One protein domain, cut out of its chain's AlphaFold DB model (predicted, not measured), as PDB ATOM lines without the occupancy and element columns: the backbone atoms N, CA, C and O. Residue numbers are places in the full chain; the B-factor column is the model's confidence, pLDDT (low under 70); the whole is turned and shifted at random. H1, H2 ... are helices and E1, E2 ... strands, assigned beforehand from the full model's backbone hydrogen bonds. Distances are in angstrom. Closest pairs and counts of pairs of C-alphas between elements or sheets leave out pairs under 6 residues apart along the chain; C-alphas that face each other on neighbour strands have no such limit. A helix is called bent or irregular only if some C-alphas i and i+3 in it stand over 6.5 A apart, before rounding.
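This is residues 12 to 122 of the 419 residues of an uncharacterized protein of Desulfarculaceae bacterium (UniProt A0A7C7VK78). A four-stranded antiparallel sheet has H3 packed along one face, over E1 and E2, and short H4 on the opposite face, over E4. Long H1 crosses H3 nearly at right angles and extends beyond the body as an arm, its residues 12 to 21 sticking out. The printed part has 111 residues with four named helices and four named strands, ordered H1 H2 H3 E1 E2 H4 E3 E4; the sheet order is E1 E2 E4 E3, the class mixed. It is compact, radius of gyration of the C-alphas 14.6 A, yet elongated, spanning 48 by 30 by 26 A.

H1, residues 12 to 36, touches H3, residues 49 to 63, with residues 22 to 33 alone, about perpendicular at 81 degrees; the closest C-alphas, of Glu 26 and Val 56, are 5.6 A apart. H2, residues 39 to 44, only grazes the sheet. H1 and H3 are on the same face, making two layers, helices on one face of a sheet; H3's height over the sheet is 8.3 A. E1, residues 67 to 73, and E2, residues 76 to 82, form a hairpin, with N 68 and O 80 2.8 A apart. E4, residues 117 to 122, is E2's other neighbour, with N 79 and O 121 2.9 A apart. E3, residues 101 to 110, forms a hairpin with E4, with N 105 and O 120 2.9 A apart. H4, residues 87 to 93, is on the opposite face from H3, height 9.9 A. E2, H4 and E3 form a split strand-helix-strand unit, E4 between its strands, with a right-handed crossover. Every O i to N i+4 pair is within hydrogen-bond range in H1, H2 and H4, but 7 of 11 in H3, which is irregular: C-alphas 57 and 60 are 7.7 A apart.

H1 runs 35.6 A from C-alpha 12 at (-29.214, 12.453, -46.399). H3 measures 23.2 A, E2 20.3 A and E3 26.4 A. E4 ends at C-alpha 122, (-43.099, 47.215, -49.584).

The C-alphas farthest apart, of Arg 13 and Thr 100, are 48.2 A apart. The printed part has no cut and no long link; no printed residue is under 70 in pLDDT.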
ATOM      1  N   ASP A  12     -28.123  12.325 -47.374       85.50
ATOM      2  CA  ASP A  12     -29.214  12.453 -46.399       85.50
ATOM      3  C   ASP A  12     -28.694  13.001 -45.056       85.50
ATOM      4  O   ASP A  12     -29.244  13.953 -44.511       85.50
ATOM      5  N   ARG A  13     -27.554  12.488 -44.570       83.19
ATOM      6  CA  ARG A  13     -26.923  12.988 -43.338       83.19
ATOM      7  C   ARG A  13     -26.433  14.433 -43.460       83.19
ATOM      8  O   ARG A  13     -26.611  15.213 -42.532       83.19
ATOM      9  N   GLN A  14     -25.820  14.790 -44.589       85.81
ATOM     10  CA  GLN A  14     -25.392  16.168 -44.844       85.81
ATOM     11  C   GLN A  14     -26.584  17.125 -44.931       85.81
ATOM     12  O   GLN A  14     -26.493  18.247 -44.443       85.81
ATOM     13  N   LEU A  15     -27.701  16.694 -45.522       84.69
ATOM     14  CA  LEU A  15     -28.933  17.476 -45.567       84.69
ATOM     15  C   LEU A  15     -29.499  17.694 -44.160       84.69
ATOM     16  O   LEU A  15     -29.807  18.832 -43.821       84.69
ATOM     17  N   ASP A  16     -29.558  16.657 -43.323       87.44
ATOM     18  CA  ASP A  16     -30.031  16.774 -41.936       87.44
ATOM     19  C   ASP A  16     -29.156  17.710 -41.088       87.44
ATOM     20  O   ASP A  16     -29.673  18.534 -40.326       87.44
ATOM     21  N   ASP A  17     -27.831  17.612 -41.218       86.44
ATOM     22  CA  ASP A  17     -26.898  18.488 -40.503       86.44
ATOM     23  C   ASP A  17     -27.022  19.945 -40.991       86.44
ATOM     24  O   ASP A  17     -27.069  20.873 -40.177       86.44
ATOM     25  N   ASN A  18     -27.181  20.154 -42.303       86.62
ATOM     26  CA  ASN A  18     -27.431  21.475 -42.882       86.62
ATOM     27  C   ASN A  18     -28.772  22.066 -42.424       86.62
ATOM     28  O   ASN A  18     -28.843  23.262 -42.149       86.62
ATOM     29  N   LEU A  19     -29.826  21.253 -42.298       86.38
ATOM     30  CA  LEU A  19     -31.133  21.696 -41.803       86.38
ATOM     31  C   LEU A  19     -31.056  22.176 -40.351       86.38
ATOM     32  O   LEU A  19     -31.616  23.220 -40.021       86.38
ATOM     33  N   LYS A  20     -30.324  21.465 -39.486       88.50
ATOM     34  CA  LYS A  20     -30.120  21.891 -38.090       88.50
ATOM     35  C   LYS A  20     -29.328  23.191 -37.997       88.50
ATOM     36  O   LYS A  20     -29.690  24.075 -37.224       88.50
ATOM     37  N   LEU A  21     -28.261  23.322 -38.787       86.06
ATOM     38  CA  LEU A  21     -27.476  24.558 -38.854       86.06
ATOM     39  C   LEU A  21     -28.321  25.731 -39.357       86.06
ATOM     40  O   LEU A  21     -28.228  26.828 -38.814       86.06
ATOM     41  N   ARG A  22     -29.183  25.488 -40.346       86.00
ATOM     42  CA  ARG A  22     -30.113  26.488 -40.869       86.00
ATOM     43  C   ARG A  22     -31.101  26.963 -39.803       86.00
ATOM     44  O   ARG A  22     -31.245  28.164 -39.630       86.00
ATOM     45  N   GLN A  23     -31.691  26.055 -39.026       87.69
ATOM     46  CA  GLN A  23     -32.591  26.427 -37.924       87.69
ATOM     47  C   GLN A  23     -31.904  27.288 -36.855       87.69
ATOM     48  O   GLN A  23     -32.519  28.193 -36.292       87.69
ATOM     49  N   LEU A  24     -30.631  27.015 -36.547       87.94
ATOM     50  CA  LEU A  24     -29.864  27.850 -35.617       87.94
ATOM     51  C   LEU A  24     -29.678  29.268 -36.173       87.94
ATOM     52  O   LEU A  24     -29.981  30.230 -35.471       87.94
ATOM     53  N   ARG A  25     -29.277  29.392 -37.444       88.12
ATOM     54  CA  ARG A  25     -29.115  30.690 -38.120       88.12
ATOM     55  C   ARG A  25     -30.422  31.465 -38.229       88.12
ATOM     56  O   ARG A  25     -30.446  32.653 -37.950       88.12
ATOM     57  N   GLU A  26     -31.524  30.801 -38.561       91.31
ATOM     58  CA  GLU A  26     -32.850  31.427 -38.626       91.31
ATOM     59  C   GLU A  26     -33.253  32.031 -37.267       91.31
ATOM     60  O   GLU A  26     -33.775  33.145 -37.206       91.31
ATOM     61  N   ASN A  27     -32.936  31.363 -36.153       91.62
ATOM     62  CA  ASN A  27     -33.176  31.916 -34.817       91.62
ATOM     63  C   ASN A  27     -32.288  33.133 -34.507       91.62
ATOM     64  O   ASN A  27     -32.762  34.104 -33.904       91.62
ATOM     65  N   GLU A  28     -31.018  33.106 -34.913       92.19
ATOM     66  CA  GLU A  28     -30.100  34.244 -34.783       92.19
ATOM     67  C   GLU A  28     -30.572  35.436 -35.628       92.19
ATOM     68  O   GLU A  28     -30.701  36.545 -35.105       92.19
ATOM     69  N   ASN A  29     -30.941  35.198 -36.887       93.38
ATOM     70  CA  ASN A  29     -31.485  36.195 -37.807       93.38
ATOM     71  C   ASN A  29     -32.766  36.828 -37.258       93.38
ATOM     72  O   ASN A  29     -32.900  38.049 -37.251       93.38
ATOM     73  N   LEU A  30     -33.700  36.021 -36.747       93.56
ATOM     74  CA  LEU A  30     -34.931  36.526 -36.138       93.56
ATOM     75  C   LEU A  30     -34.642  37.384 -34.900       93.56
ATOM     76  O   LEU A  30     -35.298  38.406 -34.684       93.56
ATOM     77  N   THR A  31     -33.673  36.975 -34.083       94.12
ATOM     78  CA  THR A  31     -33.251  37.735 -32.900       94.12
ATOM     79  C   THR A  31     -32.644  39.073 -33.311       94.12
ATOM     80  O   THR A  31     -33.019  40.109 -32.761       94.12
ATOM     81  N   TRP A  32     -31.771  39.067 -34.320       94.31
ATOM     82  CA  TRP A  32     -31.171  40.280 -34.866       94.31
ATOM     83  C   TRP A  32     -32.225  41.214 -35.466       94.31
ATOM     84  O   TRP A  32     -32.229  42.399 -35.136       94.31
ATOM     85  N   LEU A  33     -33.166  40.694 -36.264       94.31
ATOM     86  CA  LEU A  33     -34.251  41.478 -36.864       94.31
ATOM     87  C   LEU A  33     -35.102  42.162 -35.790       94.31
ATOM     88  O   LEU A  33     -35.392  43.346 -35.903       94.31
ATOM     89  N   LYS A  34     -35.469  41.452 -34.717       92.38
ATOM     90  CA  LYS A  34     -36.245  42.034 -33.608       92.38
ATOM     91  C   LYS A  34     -35.503  43.143 -32.861       92.38
ATOM     92  O   LYS A  34     -36.154  44.022 -32.309       92.38
ATOM     93  N   ALA A  35     -34.174  43.077 -32.817       91.38
ATOM     94  CA  ALA A  35     -33.342  44.078 -32.158       91.38
ATOM     95  C   ALA A  35     -33.015  45.279 -33.060       91.38
ATOM     96  O   ALA A  35     -32.802  46.373 -32.549       91.38
ATOM     97  N   ASN A  36     -32.968  45.085 -34.383       91.56
ATOM     98  CA  ASN A  36     -32.452  46.080 -35.329       91.56
ATOM     99  C   ASN A  36     -33.504  46.633 -36.295       91.56
ATOM    100  O   ASN A  36     -33.172  47.500 -37.089       91.56
ATOM    101  N   ILE A  37     -34.752  46.169 -36.264       91.56
ATOM    102  CA  ILE A  37     -35.834  46.710 -37.094       91.56
ATOM    103  C   ILE A  37     -36.911  47.315 -36.200       91.56
ATOM    104  O   ILE A  37     -37.251  46.770 -35.149       91.56
ATOM    105  N   SER A  38     -37.486  48.436 -36.645       88.31
ATOM    106  CA  SER A  38     -38.569  49.109 -35.931       88.31
ATOM    107  C   SER A  38     -39.723  48.141 -35.621       88.31
ATOM    108  O   SER A  38     -40.203  47.466 -36.537       88.31
ATOM    109  N   PRO A  39     -40.266  48.113 -34.386       88.12
ATOM    110  CA  PRO A  39     -41.394  47.245 -34.031       88.12
ATOM    111  C   PRO A  39     -42.614  47.414 -34.946       88.12
ATOM    112  O   PRO A  39     -43.403  46.486 -35.134       88.12
ATOM    113  N   TYR A  40     -42.763  48.598 -35.547       86.69
ATOM    114  CA  TYR A  40     -43.831  48.880 -36.494       86.69
ATOM    115  C   TYR A  40     -43.793  48.017 -37.754       86.69
ATOM    116  O   TYR A  40     -44.863  47.706 -38.267       86.69
ATOM    117  N   PHE A  41     -42.614  47.589 -38.206       90.19
ATOM    118  CA  PHE A  41     -42.481  46.668 -39.335       90.19
ATOM    119  C   PHE A  41     -43.194  45.338 -39.057       90.19
ATOM    120  O   PHE A  41     -43.973  44.846 -39.866       90.19
ATOM    121  N   PHE A  42     -42.994  44.764 -37.869       90.31
ATOM    122  CA  PHE A  42     -43.630  43.495 -37.514       90.31
ATOM    123  C   PHE A  42     -45.150  43.633 -37.370       90.31
ATOM    124  O   PHE A  42     -45.890  42.705 -37.692       90.31
ATOM    125  N   LEU A  43     -45.628  44.802 -36.932       87.44
ATOM    126  CA  LEU A  43     -47.059  45.104 -36.879       87.44
ATOM    127  C   LEU A  43     -47.669  45.196 -38.284       87.44
ATOM    128  O   LEU A  43     -48.739  44.635 -38.519       87.44
ATOM    129  N   THR A  44     -46.994  45.855 -39.230       87.06
ATOM    130  CA  THR A  44     -47.483  45.991 -40.613       87.06
ATOM    131  C   THR A  44     -47.356  44.690 -41.413       87.06
ATOM    132  O   THR A  44     -48.091  44.495 -42.384       87.06
ATOM    133  N   MET A  45     -46.495  43.766 -40.981       90.19
ATOM    134  CA  MET A  45     -46.300  42.443 -41.587       90.19
ATOM    135  C   MET A  45     -47.105  41.313 -40.922       90.19
ATOM    136  O   MET A  45     -46.958  40.159 -41.313       90.19
ATOM    137  N   VAL A  46     -47.990  41.602 -39.957       88.00
ATOM    138  CA  VAL A  46     -48.724  40.561 -39.202       88.00
ATOM    139  C   VAL A  46     -49.585  39.641 -40.081       88.00
ATOM    140  O   VAL A  46     -49.742  38.460 -39.771       88.00
ATOM    141  N   GLU A  47     -50.120  40.170 -41.186       86.62
ATOM    142  CA  GLU A  47     -50.901  39.416 -42.180       86.62
ATOM    143  C   GLU A  47     -50.015  38.769 -43.270       86.62
ATOM    144  O   GLU A  47     -50.522  38.060 -44.136       86.62
ATOM    145  N   HIS A  48     -48.694  38.976 -43.216       88.75
ATOM    146  CA  HIS A  48     -47.695  38.514 -44.192       88.75
ATOM    147  C   HIS A  48     -46.578  37.703 -43.516       88.75
ATOM    148  O   HIS A  48     -45.397  37.929 -43.768       88.75
ATOM    149  N   GLN A  49     -46.943  36.763 -42.641       89.00
ATOM    150  CA  GLN A  49     -45.979  35.977 -41.853       89.00
ATOM    151  C   GLN A  49     -45.004  35.191 -42.737       89.00
ATOM    152  O   GLN A  49     -43.803  35.268 -42.507       89.00
ATOM    153  N   ASP A  50     -45.492  34.578 -43.821       90.94
ATOM    154  CA  ASP A  50     -44.647  33.869 -44.793       90.94
ATOM    155  C   ASP A  50     -43.521  34.761 -45.360       90.94
ATOM    156  O   ASP A  50     -42.407  34.303 -45.597       90.94
ATOM    157  N   THR A  51     -43.788  36.059 -45.553       92.81
ATOM    158  CA  THR A  51     -42.803  37.049 -46.025       92.81
ATOM    159  C   THR A  51     -41.712  37.283 -44.978       92.81
ATOM    160  O   THR A  51     -40.538  37.418 -45.324       92.81
ATOM    161  N   VAL A  52     -42.086  37.327 -43.695       93.56
ATOM    162  CA  VAL A  52     -41.135  37.460 -42.581       93.56
ATOM    163  C   VAL A  52     -40.301  36.188 -42.446       93.56
ATOM    164  O   VAL A  52     -39.089  36.285 -42.282       93.56
ATOM    165  N   ASP A  53     -40.910  35.013 -42.597       92.62
ATOM    166  CA  ASP A  53     -40.202  33.730 -42.557       92.62
ATOM    167  C   ASP A  53     -39.182  33.611 -43.699       92.62
ATOM    168  O   ASP A  53     -38.050  33.170 -43.482       92.62
ATOM    169  N   LEU A  54     -39.535  34.071 -44.907       94.06
ATOM    170  CA  LEU A  54     -38.608  34.158 -46.041       94.06
ATOM    171  C   LEU A  54     -37.455  35.129 -45.773       94.06
ATOM    172  O   LEU A  54     -36.309  34.815 -46.097       94.06
ATOM    173  N   LEU A  55     -37.736  36.283 -45.160       94.50
ATOM    174  CA  LEU A  55     -36.701  37.243 -44.780       94.50
ATOM    175  C   LEU A  55     -35.734  36.633 -43.760       94.50
ATOM    176  O   LEU A  55     -34.526  36.699 -43.957       94.50
ATOM    177  N   VAL A  56     -36.259  36.000 -42.709       94.19
ATOM    178  CA  VAL A  56     -35.463  35.315 -41.677       94.19
ATOM    179  C   VAL A  56     -34.601  34.212 -42.292       94.19
ATOM    180  O   VAL A  56     -33.422  34.103 -41.966       94.19
ATOM    181  N   SER A  57     -35.176  33.430 -43.207       91.38
ATOM    182  CA  SER A  57     -34.502  32.323 -43.899       91.38
ATOM    183  C   SER A  57     -33.415  32.766 -44.875       91.38
ATOM    184  O   SER A  57     -32.537  31.974 -45.210       91.38
ATOM    185  N   GLY A  58     -33.534  33.978 -45.421       89.31
ATOM    186  CA  GLY A  58     -32.671  34.479 -46.486       89.31
ATOM    187  C   GLY A  58     -31.660  35.529 -46.042       89.31
ATOM    188  O   GLY A  58     -30.789  35.871 -46.842       89.31
ATOM    189  N   LEU A  59     -31.760  36.054 -44.817       89.94
ATOM    190  CA  LEU A  59     -31.026  37.238 -44.358       89.94
ATOM    191  C   LEU A  59     -29.507  37.123 -44.566       89.94
ATOM    192  O   LEU A  59     -28.875  38.033 -45.096       89.94
ATOM    193  N   ASP A  60     -28.939  35.975 -44.218       85.75
ATOM    194  CA  ASP A  60     -27.518  35.643 -44.337       85.75
ATOM    195  C   ASP A  60     -27.045  35.507 -45.794       85.75
ATOM    196  O   ASP A  60     -25.851  35.600 -46.073       85.75
ATOM    197  N   THR A  61     -27.968  35.382 -46.750       84.62
ATOM    198  CA  THR A  61     -27.634  35.367 -48.181       84.62
ATOM    199  C   THR A  61     -27.517  36.764 -48.789       84.62
ATOM    200  O   THR A  61     -27.006  36.877 -49.898       84.62
ATOM    201  N   LEU A  62     -27.936  37.835 -48.099       83.75
ATOM    202  CA  LEU A  62     -27.889  39.208 -48.635       83.75
ATOM    203  C   LEU A  62     -26.462  39.733 -48.879       83.75
ATOM    204  O   LEU A  62     -26.272  40.703 -49.609       83.75
ATOM    205  N   GLY A  63     -25.445  39.087 -48.299       72.69
ATOM    206  CA  GLY A  63     -24.041  39.363 -48.620       72.69
ATOM    207  C   GLY A  63     -23.623  38.857 -50.008       72.69
ATOM    208  O   GLY A  63     -22.774  39.465 -50.657       72.69
ATOM    209  N   GLU A  64     -24.240  37.774 -50.485       76.31
ATOM    210  CA  GLU A  64     -23.985  37.177 -51.805       76.31
ATOM    211  C   GLU A  64     -25.007  37.662 -52.847       76.31
ATOM    212  O   GLU A  64     -24.663  37.965 -53.993       76.31
ATOM    213  N   ASN A  65     -26.270  37.783 -52.434       77.38
ATOM    214  CA  ASN A  65     -27.400  38.222 -53.238       77.38
ATOM    215  C   ASN A  65     -27.727  39.683 -52.929       77.38
ATOM    216  O   ASN A  65     -28.071  40.022 -51.805       77.38
ATOM    217  N   ARG A  66     -27.718  40.559 -53.940       76.44
ATOM    218  CA  ARG A  66     -28.031  41.989 -53.733       76.44
ATOM    219  C   ARG A  66     -29.444  42.239 -53.194       76.44
ATOM    220  O   ARG A  66     -29.656  43.234 -52.504       76.44
ATOM    221  N   HIS A  67     -30.392  41.362 -53.533       88.12
ATOM    222  CA  HIS A  67     -31.797  41.485 -53.165       88.12
ATOM    223  C   HIS A  67     -32.428  40.117 -52.882       88.12
ATOM    224  O   HIS A  67     -32.088  39.118 -53.518       88.12
ATOM    225  N   LEU A  68     -33.407  40.116 -51.985       92.31
ATOM    226  CA  LEU A  68     -34.353  39.042 -51.733       92.31
ATOM    227  C   LEU A  68     -35.745  39.504 -52.150       92.31
ATOM    228  O   LEU A  68     -36.269  40.490 -51.632       92.31
ATOM    229  N   LEU A  69     -36.359  38.762 -53.065       93.06
ATOM    230  CA  LEU A  69     -37.767  38.927 -53.392       93.06
ATOM    231  C   LEU A  69     -38.593  38.169 -52.349       93.06
ATOM    232  O   LEU A  69     -38.592  36.941 -52.336       93.06
ATOM    233  N   LEU A  70     -39.265  38.900 -51.462       95.00
ATOM    234  CA  LEU A  70     -40.036  38.310 -50.365       95.00
ATOM    235  C   LEU A  70     -41.493  38.060 -50.769       95.00
ATOM    236  O   LEU A  70     -42.090  37.064 -50.372       95.00
ATOM    237  N   ALA A  71     -42.064  38.944 -51.588       94.38
ATOM    238  CA  ALA A  71     -43.368  38.745 -52.202       94.38
ATOM    239  C   ALA A  71     -43.436  39.459 -53.554       94.38
ATOM    240  O   ALA A  71     -43.121  40.640 -53.635       94.38
ATOM    241  N   ASP A  72     -43.905  38.765 -54.588       93.50
ATOM    242  CA  ASP A  72     -44.272  39.343 -55.884       93.50
ATOM    243  C   ASP A  72     -45.664  38.823 -56.247       93.50
ATOM    244  O   ASP A  72     -45.858  37.651 -56.580       93.50
ATOM    245  N   ARG A  73     -46.663  39.674 -56.036       91.31
ATOM    246  CA  ARG A  73     -48.081  39.392 -56.248       91.31
ATOM    247  C   ARG A  73     -48.660  40.515 -57.099       91.31
ATOM    248  O   ARG A  73     -48.159  41.632 -57.093       91.31
ATOM    249  N   GLU A  74     -49.791  40.254 -57.749       88.75
ATOM    250  CA  GLU A  74     -50.438  41.214 -58.661       88.75
ATOM    251  C   GLU A  74     -50.609  42.627 -58.067       88.75
ATOM    252  O   GLU A  74     -50.448  43.618 -58.768       88.75
ATOM    253  N   GLN A  75     -50.921  42.721 -56.772       91.38
ATOM    254  CA  GLN A  75     -51.223  43.983 -56.087       91.38
ATOM    255  C   GLN A  75     -50.190  44.361 -55.017       91.38
ATOM    256  O   GLN A  75     -50.424  45.305 -54.261       91.38
ATOM    257  N   MET A  76     -49.074  43.631 -54.916       94.06
ATOM    258  CA  MET A  76     -48.089  43.832 -53.855       94.06
ATOM    259  C   MET A  76     -46.700  43.331 -54.242       94.06
ATOM    260  O   MET A  76     -46.549  42.195 -54.684       94.06
ATOM    261  N   LEU A  77     -45.687  44.145 -53.961       95.19
ATOM    262  CA  LEU A  77     -44.278  43.781 -54.063       95.19
ATOM    263  C   LEU A  77     -43.602  44.028 -52.713       95.19
ATOM    264  O   LEU A  77     -43.741  45.111 -52.151       95.19
ATOM    265  N   ILE A  78     -42.869  43.043 -52.197       95.62
ATOM    266  CA  ILE A  78     -42.027  43.191 -51.008       95.62
ATOM    267  C   ILE A  78     -40.639  42.655 -51.326       95.62
ATOM    268  O   ILE A  78     -40.484  41.507 -51.750       95.62
ATOM    269  N   MET A  79     -39.628  43.484 -51.097       95.12
ATOM    270  CA  MET A  79     -38.231  43.147 -51.330       95.12
ATOM    271  C   MET A  79     -37.376  43.558 -50.145       95.12
ATOM    272  O   MET A  79     -37.649  44.565 -49.497       95.12
ATOM    273  N   ALA A  80     -36.326  42.787 -49.898       94.94
ATOM    274  CA  ALA A  80     -35.249  43.151 -48.994       94.94
ATOM    275  C   ALA A  80     -33.927  43.229 -49.760       94.94
ATOM    276  O   ALA A  80     -33.748  42.566 -50.780       94.94
ATOM    277  N   GLY A  81     -32.994  44.043 -49.296       92.75
ATOM    278  CA  GLY A  81     -31.709  44.243 -49.947       92.75
ATOM    279  C   GLY A  81     -30.712  44.937 -49.036       92.75
ATOM    280  O   GLY A  81     -31.016  45.279 -47.896       92.75
ATOM    281  N   LEU A  82     -29.513  45.154 -49.562       90.81
ATOM    282  CA  LEU A  82     -28.538  46.024 -48.914       90.81
ATOM    283  C   LEU A  82     -28.886  47.485 -49.214       90.81
ATOM    284  O   LEU A  82     -29.025  47.848 -50.385       90.81
ATOM    285  N   SER A  83     -28.962  48.317 -48.176       87.81
ATOM    286  CA  SER A  83     -29.052  49.768 -48.334       87.81
ATOM    287  C   SER A  83     -27.779  50.271 -49.015       87.81
ATOM    288  O   SER A  83     -26.661  50.083 -48.531       87.81
ATOM    289  N   GLN A  84     -27.946  50.850 -50.200       82.94
ATOM    290  CA  GLN A  84     -26.874  51.436 -51.005       82.94
ATOM    291  C   GLN A  84     -27.354  52.755 -51.605       82.94
ATOM    292  O   GLN A  84     -28.553  52.941 -51.825       82.94
ATOM    293  N   ALA A  85     -26.423  53.646 -51.954       77.38
ATOM    294  CA  ALA A  85     -26.754  54.900 -52.625       77.38
ATOM    295  C   ALA A  85     -27.631  54.655 -53.873       77.38
ATOM    296  O   ALA A  85     -27.267  53.910 -54.794       77.38
ATOM    297  N   GLY A  86     -28.825  55.254 -53.872       76.88
ATOM    298  CA  GLY A  86     -29.810  55.138 -54.949       76.88
ATOM    299  C   GLY A  86     -30.505  53.775 -55.082       76.88
ATOM    300  O   GLY A  86     -31.145  53.537 -56.103       76.88
ATOM    301  N   SER A  87     -30.393  52.866 -54.107       84.19
ATOM    302  CA  SER A  87     -31.080  51.555 -54.104       84.19
ATOM    303  C   SER A  87     -32.607  51.688 -54.209       84.19
ATOM    304  O   SER A  87     -33.206  51.123 -55.128       84.19
ATOM    305  N   ILE A  88     -33.215  52.529 -53.368       86.50
ATOM    306  CA  ILE A  88     -34.643  52.886 -53.420       86.50
ATOM    307  C   ILE A  88     -35.037  53.422 -54.800       86.50
ATOM    308  O   ILE A  88     -35.986  52.945 -55.421       86.50
ATOM    309  N   TYR A  89     -34.271  54.388 -55.313       80.94
ATOM    310  CA  TYR A  89     -34.519  55.014 -56.612       80.94
ATOM    311  C   TYR A  89     -34.486  53.992 -57.763       80.94
ATOM    312  O   TYR A  89     -35.371  53.966 -58.620       80.94
ATOM    313  N   LYS A  90     -33.500  53.085 -57.762       82.31
ATOM    314  CA  LYS A  90     -33.384  52.005 -58.758       82.31
ATOM    315  C   LYS A  90     -34.557  51.031 -58.712       82.31
ATOM    316  O   LYS A  90     -34.941  50.502 -59.749       82.31
ATOM    317  N   ILE A  91     -35.113  50.755 -57.538       86.88
ATOM    318  CA  ILE A  91     -36.273  49.867 -57.428       86.88
ATOM    319  C   ILE A  91     -37.531  50.570 -57.943       86.88
ATOM    320  O   ILE A  91     -38.223  50.009 -58.790       86.88
ATOM    321  N   LEU A  92     -37.777  51.811 -57.512       87.38
ATOM    322  CA  LEU A  92     -38.932  52.603 -57.946       87.38
ATOM    323  C   LEU A  92     -38.986  52.795 -59.465       87.38
ATOM    324  O   LEU A  92     -40.040  52.599 -60.063       87.38
ATOM    325  N   THR A  93     -37.848  53.102 -60.094       82.88
ATOM    326  CA  THR A  93     -37.744  53.272 -61.557       82.88
ATOM    327  C   THR A  93     -38.068  52.003 -62.348       82.88
ATOM    328  O   THR A  93     -38.467  52.089 -63.508       82.88
ATOM    329  N   ASN A  94     -37.914  50.824 -61.739       85.69
ATOM    330  CA  ASN A  94     -38.202  49.535 -62.368       85.69
ATOM    331  C   ASN A  94     -39.613  49.004 -62.055       85.69
ATOM    332  O   ASN A  94     -39.980  47.926 -62.535       85.69
ATOM    333  N   LEU A  95     -40.419  49.727 -61.268       87.62
ATOM    334  CA  LEU A  95     -41.799  49.331 -61.006       87.62
ATOM    335  C   LEU A  95     -42.645  49.441 -62.279       87.62
ATOM    336  O   LEU A  95     -42.606  50.427 -63.010       87.62
ATOM    337  N   LYS A  96     -43.472  48.421 -62.519       82.06
ATOM    338  CA  LYS A  96     -44.392  48.378 -63.670       82.06
ATOM    339  C   LYS A  96     -45.600  49.299 -63.507       82.06
ATOM    340  O   LYS A  96     -46.227  49.663 -64.497       82.06
ATOM    341  N   ALA A  97     -45.954  49.618 -62.266       86.88
ATOM    342  CA  ALA A  97     -47.124  50.404 -61.911       86.88
ATOM    343  C   ALA A  97     -46.786  51.376 -60.778       86.88
ATOM    344  O   ALA A  97     -45.874  51.136 -59.983       86.88
ATOM    345  N   LYS A  98     -47.551  52.465 -60.702       89.50
ATOM    346  CA  LYS A  98     -47.438  53.450 -59.629       89.50
ATOM    347  C   LYS A  98     -47.911  52.825 -58.308       89.50
ATOM    348  O   LYS A  98     -49.046  52.350 -58.258       89.50
ATOM    349  N   PRO A  99     -47.103  52.836 -57.236       92.94
ATOM    350  CA  PRO A  99     -47.566  52.361 -55.940       92.94
ATOM    351  C   PRO A  99     -48.575  53.344 -55.332       92.94
ATOM    352  O   PRO A  99     -48.333  54.551 -55.293       92.94
ATOM    353  N   THR A 100     -49.691  52.829 -54.817       93.56
ATOM    354  CA  THR A 100     -50.653  53.597 -54.009       93.56
ATOM    355  C   THR A 100     -50.287  53.598 -52.531       93.56
ATOM    356  O   THR A 100     -50.669  54.511 -51.800       93.56
ATOM    357  N   TYR A 101     -49.495  52.621 -52.092       95.00
ATOM    358  CA  TYR A 101     -48.844  52.609 -50.790       95.00
ATOM    359  C   TYR A 101     -47.378  52.217 -50.943       95.00
ATOM    360  O   TYR A 101     -47.057  51.294 -51.693       95.00
ATOM    361  N   ALA A 102     -46.502  52.906 -50.218       95.44
ATOM    362  CA  ALA A 102     -45.099  52.553 -50.092       95.44
ATOM    363  C   ALA A 102     -44.669  52.596 -48.623       95.44
ATOM    364  O   ALA A 102     -44.929  53.570 -47.912       95.44
ATOM    365  N   GLU A 103     -43.981  51.547 -48.196       95.38
ATOM    366  CA  GLU A 103     -43.344  51.418 -46.892       95.38
ATOM    367  C   GLU A 103     -41.877  51.058 -47.113       95.38
ATOM    368  O   GLU A 103     -41.564  50.034 -47.715       95.38
ATOM    369  N   ILE A 104     -40.981  51.923 -46.651       95.38
ATOM    370  CA  ILE A 104     -39.530  51.727 -46.716       95.38
ATOM    371  C   ILE A 104     -39.023  51.682 -45.283       95.38
ATOM    372  O   ILE A 104     -39.442  52.492 -44.454       95.38
ATOM    373  N   THR A 105     -38.168  50.715 -44.972       94.19
ATOM    374  CA  THR A 105     -37.586  50.546 -43.640       94.19
ATOM    375  C   THR A 105     -36.141  50.102 -43.738       94.19
ATOM    376  O   THR A 105     -35.839  49.102 -44.388       94.19
ATOM    377  N   HIS A 106     -35.268  50.823 -43.048       93.44
ATOM    378  CA  HIS A 106     -33.885  50.440 -42.810       93.44
ATOM    379  C   HIS A 106     -33.704  49.846 -41.414       93.44
ATOM    380  O   HIS A 106     -34.471  50.152 -40.493       93.44
ATOM    381  N   SER A 107     -32.705  48.977 -41.252       92.62
ATOM    382  CA  SER A 107     -32.279  48.529 -39.927       92.62
ATOM    383  C   SER A 107     -31.488  49.608 -39.188       92.62
ATOM    384  O   SER A 107     -30.741  50.369 -39.787       92.62
ATOM    385  N   TYR A 108     -31.612  49.633 -37.862       88.31
ATOM    386  CA  TYR A 108     -30.857  50.519 -36.973       88.31
ATOM    387  C   TYR A 108     -29.359  50.182 -36.923       88.31
ATOM    388  O   TYR A 108     -28.543  51.037 -36.594       88.31
ATOM    389  N   GLY A 109     -28.998  48.932 -37.217       87.81
ATOM    390  CA  GLY A 109     -27.620  48.453 -37.236       87.81
ATOM    391  C   GLY A 109     -27.287  47.709 -38.522       87.81
ATOM    392  O   GLY A 109     -28.176  47.350 -39.302       87.81
ATOM    393  N   SER A 110     -25.998  47.457 -38.734       90.19
ATOM    394  CA  SER A 110     -25.509  46.684 -39.872       90.19
ATOM    395  C   SER A 110     -25.871  45.204 -39.757       90.19
ATOM    396  O   SER A 110     -25.975  44.641 -38.660       90.19
ATOM    397  N   LEU A 111     -26.064  44.571 -40.912       87.81
ATOM    398  CA  LEU A 111     -26.336  43.144 -41.027       87.81
ATOM    399  C   LEU A 111     -25.223  42.307 -40.374       87.81
ATOM    400  O   LEU A 111     -24.050  42.677 -40.443       87.81
ATOM    401  N   PRO A 112     -25.541  41.140 -39.785       81.62
ATOM    402  CA  PRO A 112     -24.519  40.259 -39.230       81.62
ATOM    403  C   PRO A 112     -23.451  39.904 -40.276       81.62
ATOM    404  O   PRO A 112     -23.762  39.370 -41.337       81.62
ATOM    405  N   GLY A 113     -22.181  40.196 -39.977       77.94
ATOM    406  CA  GLY A 113     -21.059  39.899 -40.877       77.94
ATOM    407  C   GLY A 113     -20.883  40.866 -42.056       77.94
ATOM    408  O   GLY A 113     -20.123  40.554 -42.971       77.94
ATOM    409  N   SER A 114     -21.554  42.020 -42.046       83.12
ATOM    410  CA  SER A 114     -21.437  43.071 -43.062       83.12
ATOM    411  C   SER A 114     -21.497  44.457 -42.416       83.12
ATOM    412  O   SER A 114     -22.108  44.624 -41.367       83.12
ATOM    413  N   ASP A 115     -20.917  45.467 -43.064       84.38
ATOM    414  CA  ASP A 115     -21.091  46.872 -42.661       84.38
ATOM    415  C   ASP A 115     -22.384  47.480 -43.241       84.38
ATOM    416  O   ASP A 115     -22.800  48.570 -42.850       84.38
ATOM    417  N   ALA A 116     -23.047  46.774 -44.163       87.19
ATOM    418  CA  ALA A 116     -24.247  47.249 -44.838       87.19
ATOM    419  C   ALA A 116     -25.499  47.170 -43.952       87.19
ATOM    420  O   ALA A 116     -25.696  46.220 -43.194       87.19
ATOM    421  N   VAL A 117     -26.385  48.147 -44.122       91.12
ATOM    422  CA  VAL A 117     -27.698  48.218 -43.474       91.12
ATOM    423  C   VAL A 117     -28.725  47.422 -44.286       91.12
ATOM    424  O   VAL A 117     -28.673  47.409 -45.519       91.12
ATOM    425  N   LEU A 118     -29.658  46.748 -43.611       93.75
ATOM    426  CA  LEU A 118     -30.781  46.076 -44.261       93.75
ATOM    427  C   LEU A 118     -31.786  47.119 -44.738       93.75
ATOM    428  O   LEU A 118     -32.230  47.944 -43.950       93.75
ATOM    429  N   GLU A 119     -32.211  47.021 -45.988       94.62
ATOM    430  CA  GLU A 119     -33.316  47.790 -46.539       94.62
ATOM    431  C   GLU A 119     -34.474  46.869 -46.902       94.62
ATOM    432  O   GLU A 119     -34.283  45.860 -47.579       94.62
ATOM    433  N   ILE A 120     -35.684  47.227 -46.477       95.69
ATOM    434  CA  ILE A 120     -36.921  46.535 -46.823       95.69
ATOM    435  C   ILE A 120     -37.872  47.538 -47.464       95.69
ATOM    436  O   ILE A 120     -38.131  48.608 -46.912       95.69
ATOM    437  N   GLN A 121     -38.410  47.175 -48.623       95.50
ATOM    438  CA  GLN A 121     -39.354  47.987 -49.376       95.50
ATOM    439  C   GLN A 121     -40.617  47.177 -49.649       95.50
ATOM    440  O   GLN A 121     -40.556  46.070 -50.186       95.50
ATOM    441  N   ARG A 122     -41.768  47.744 -49.298       95.25
ATOM    442  CA  ARG A 122     -43.099  47.215 -49.584       95.25
ATOM    443  C   ARG A 122     -43.869  48.227 -50.416       95.25
ATOM    444  O   ARG A 122     -43.988  49.389 -50.040       95.25
TER     445      ARG A 122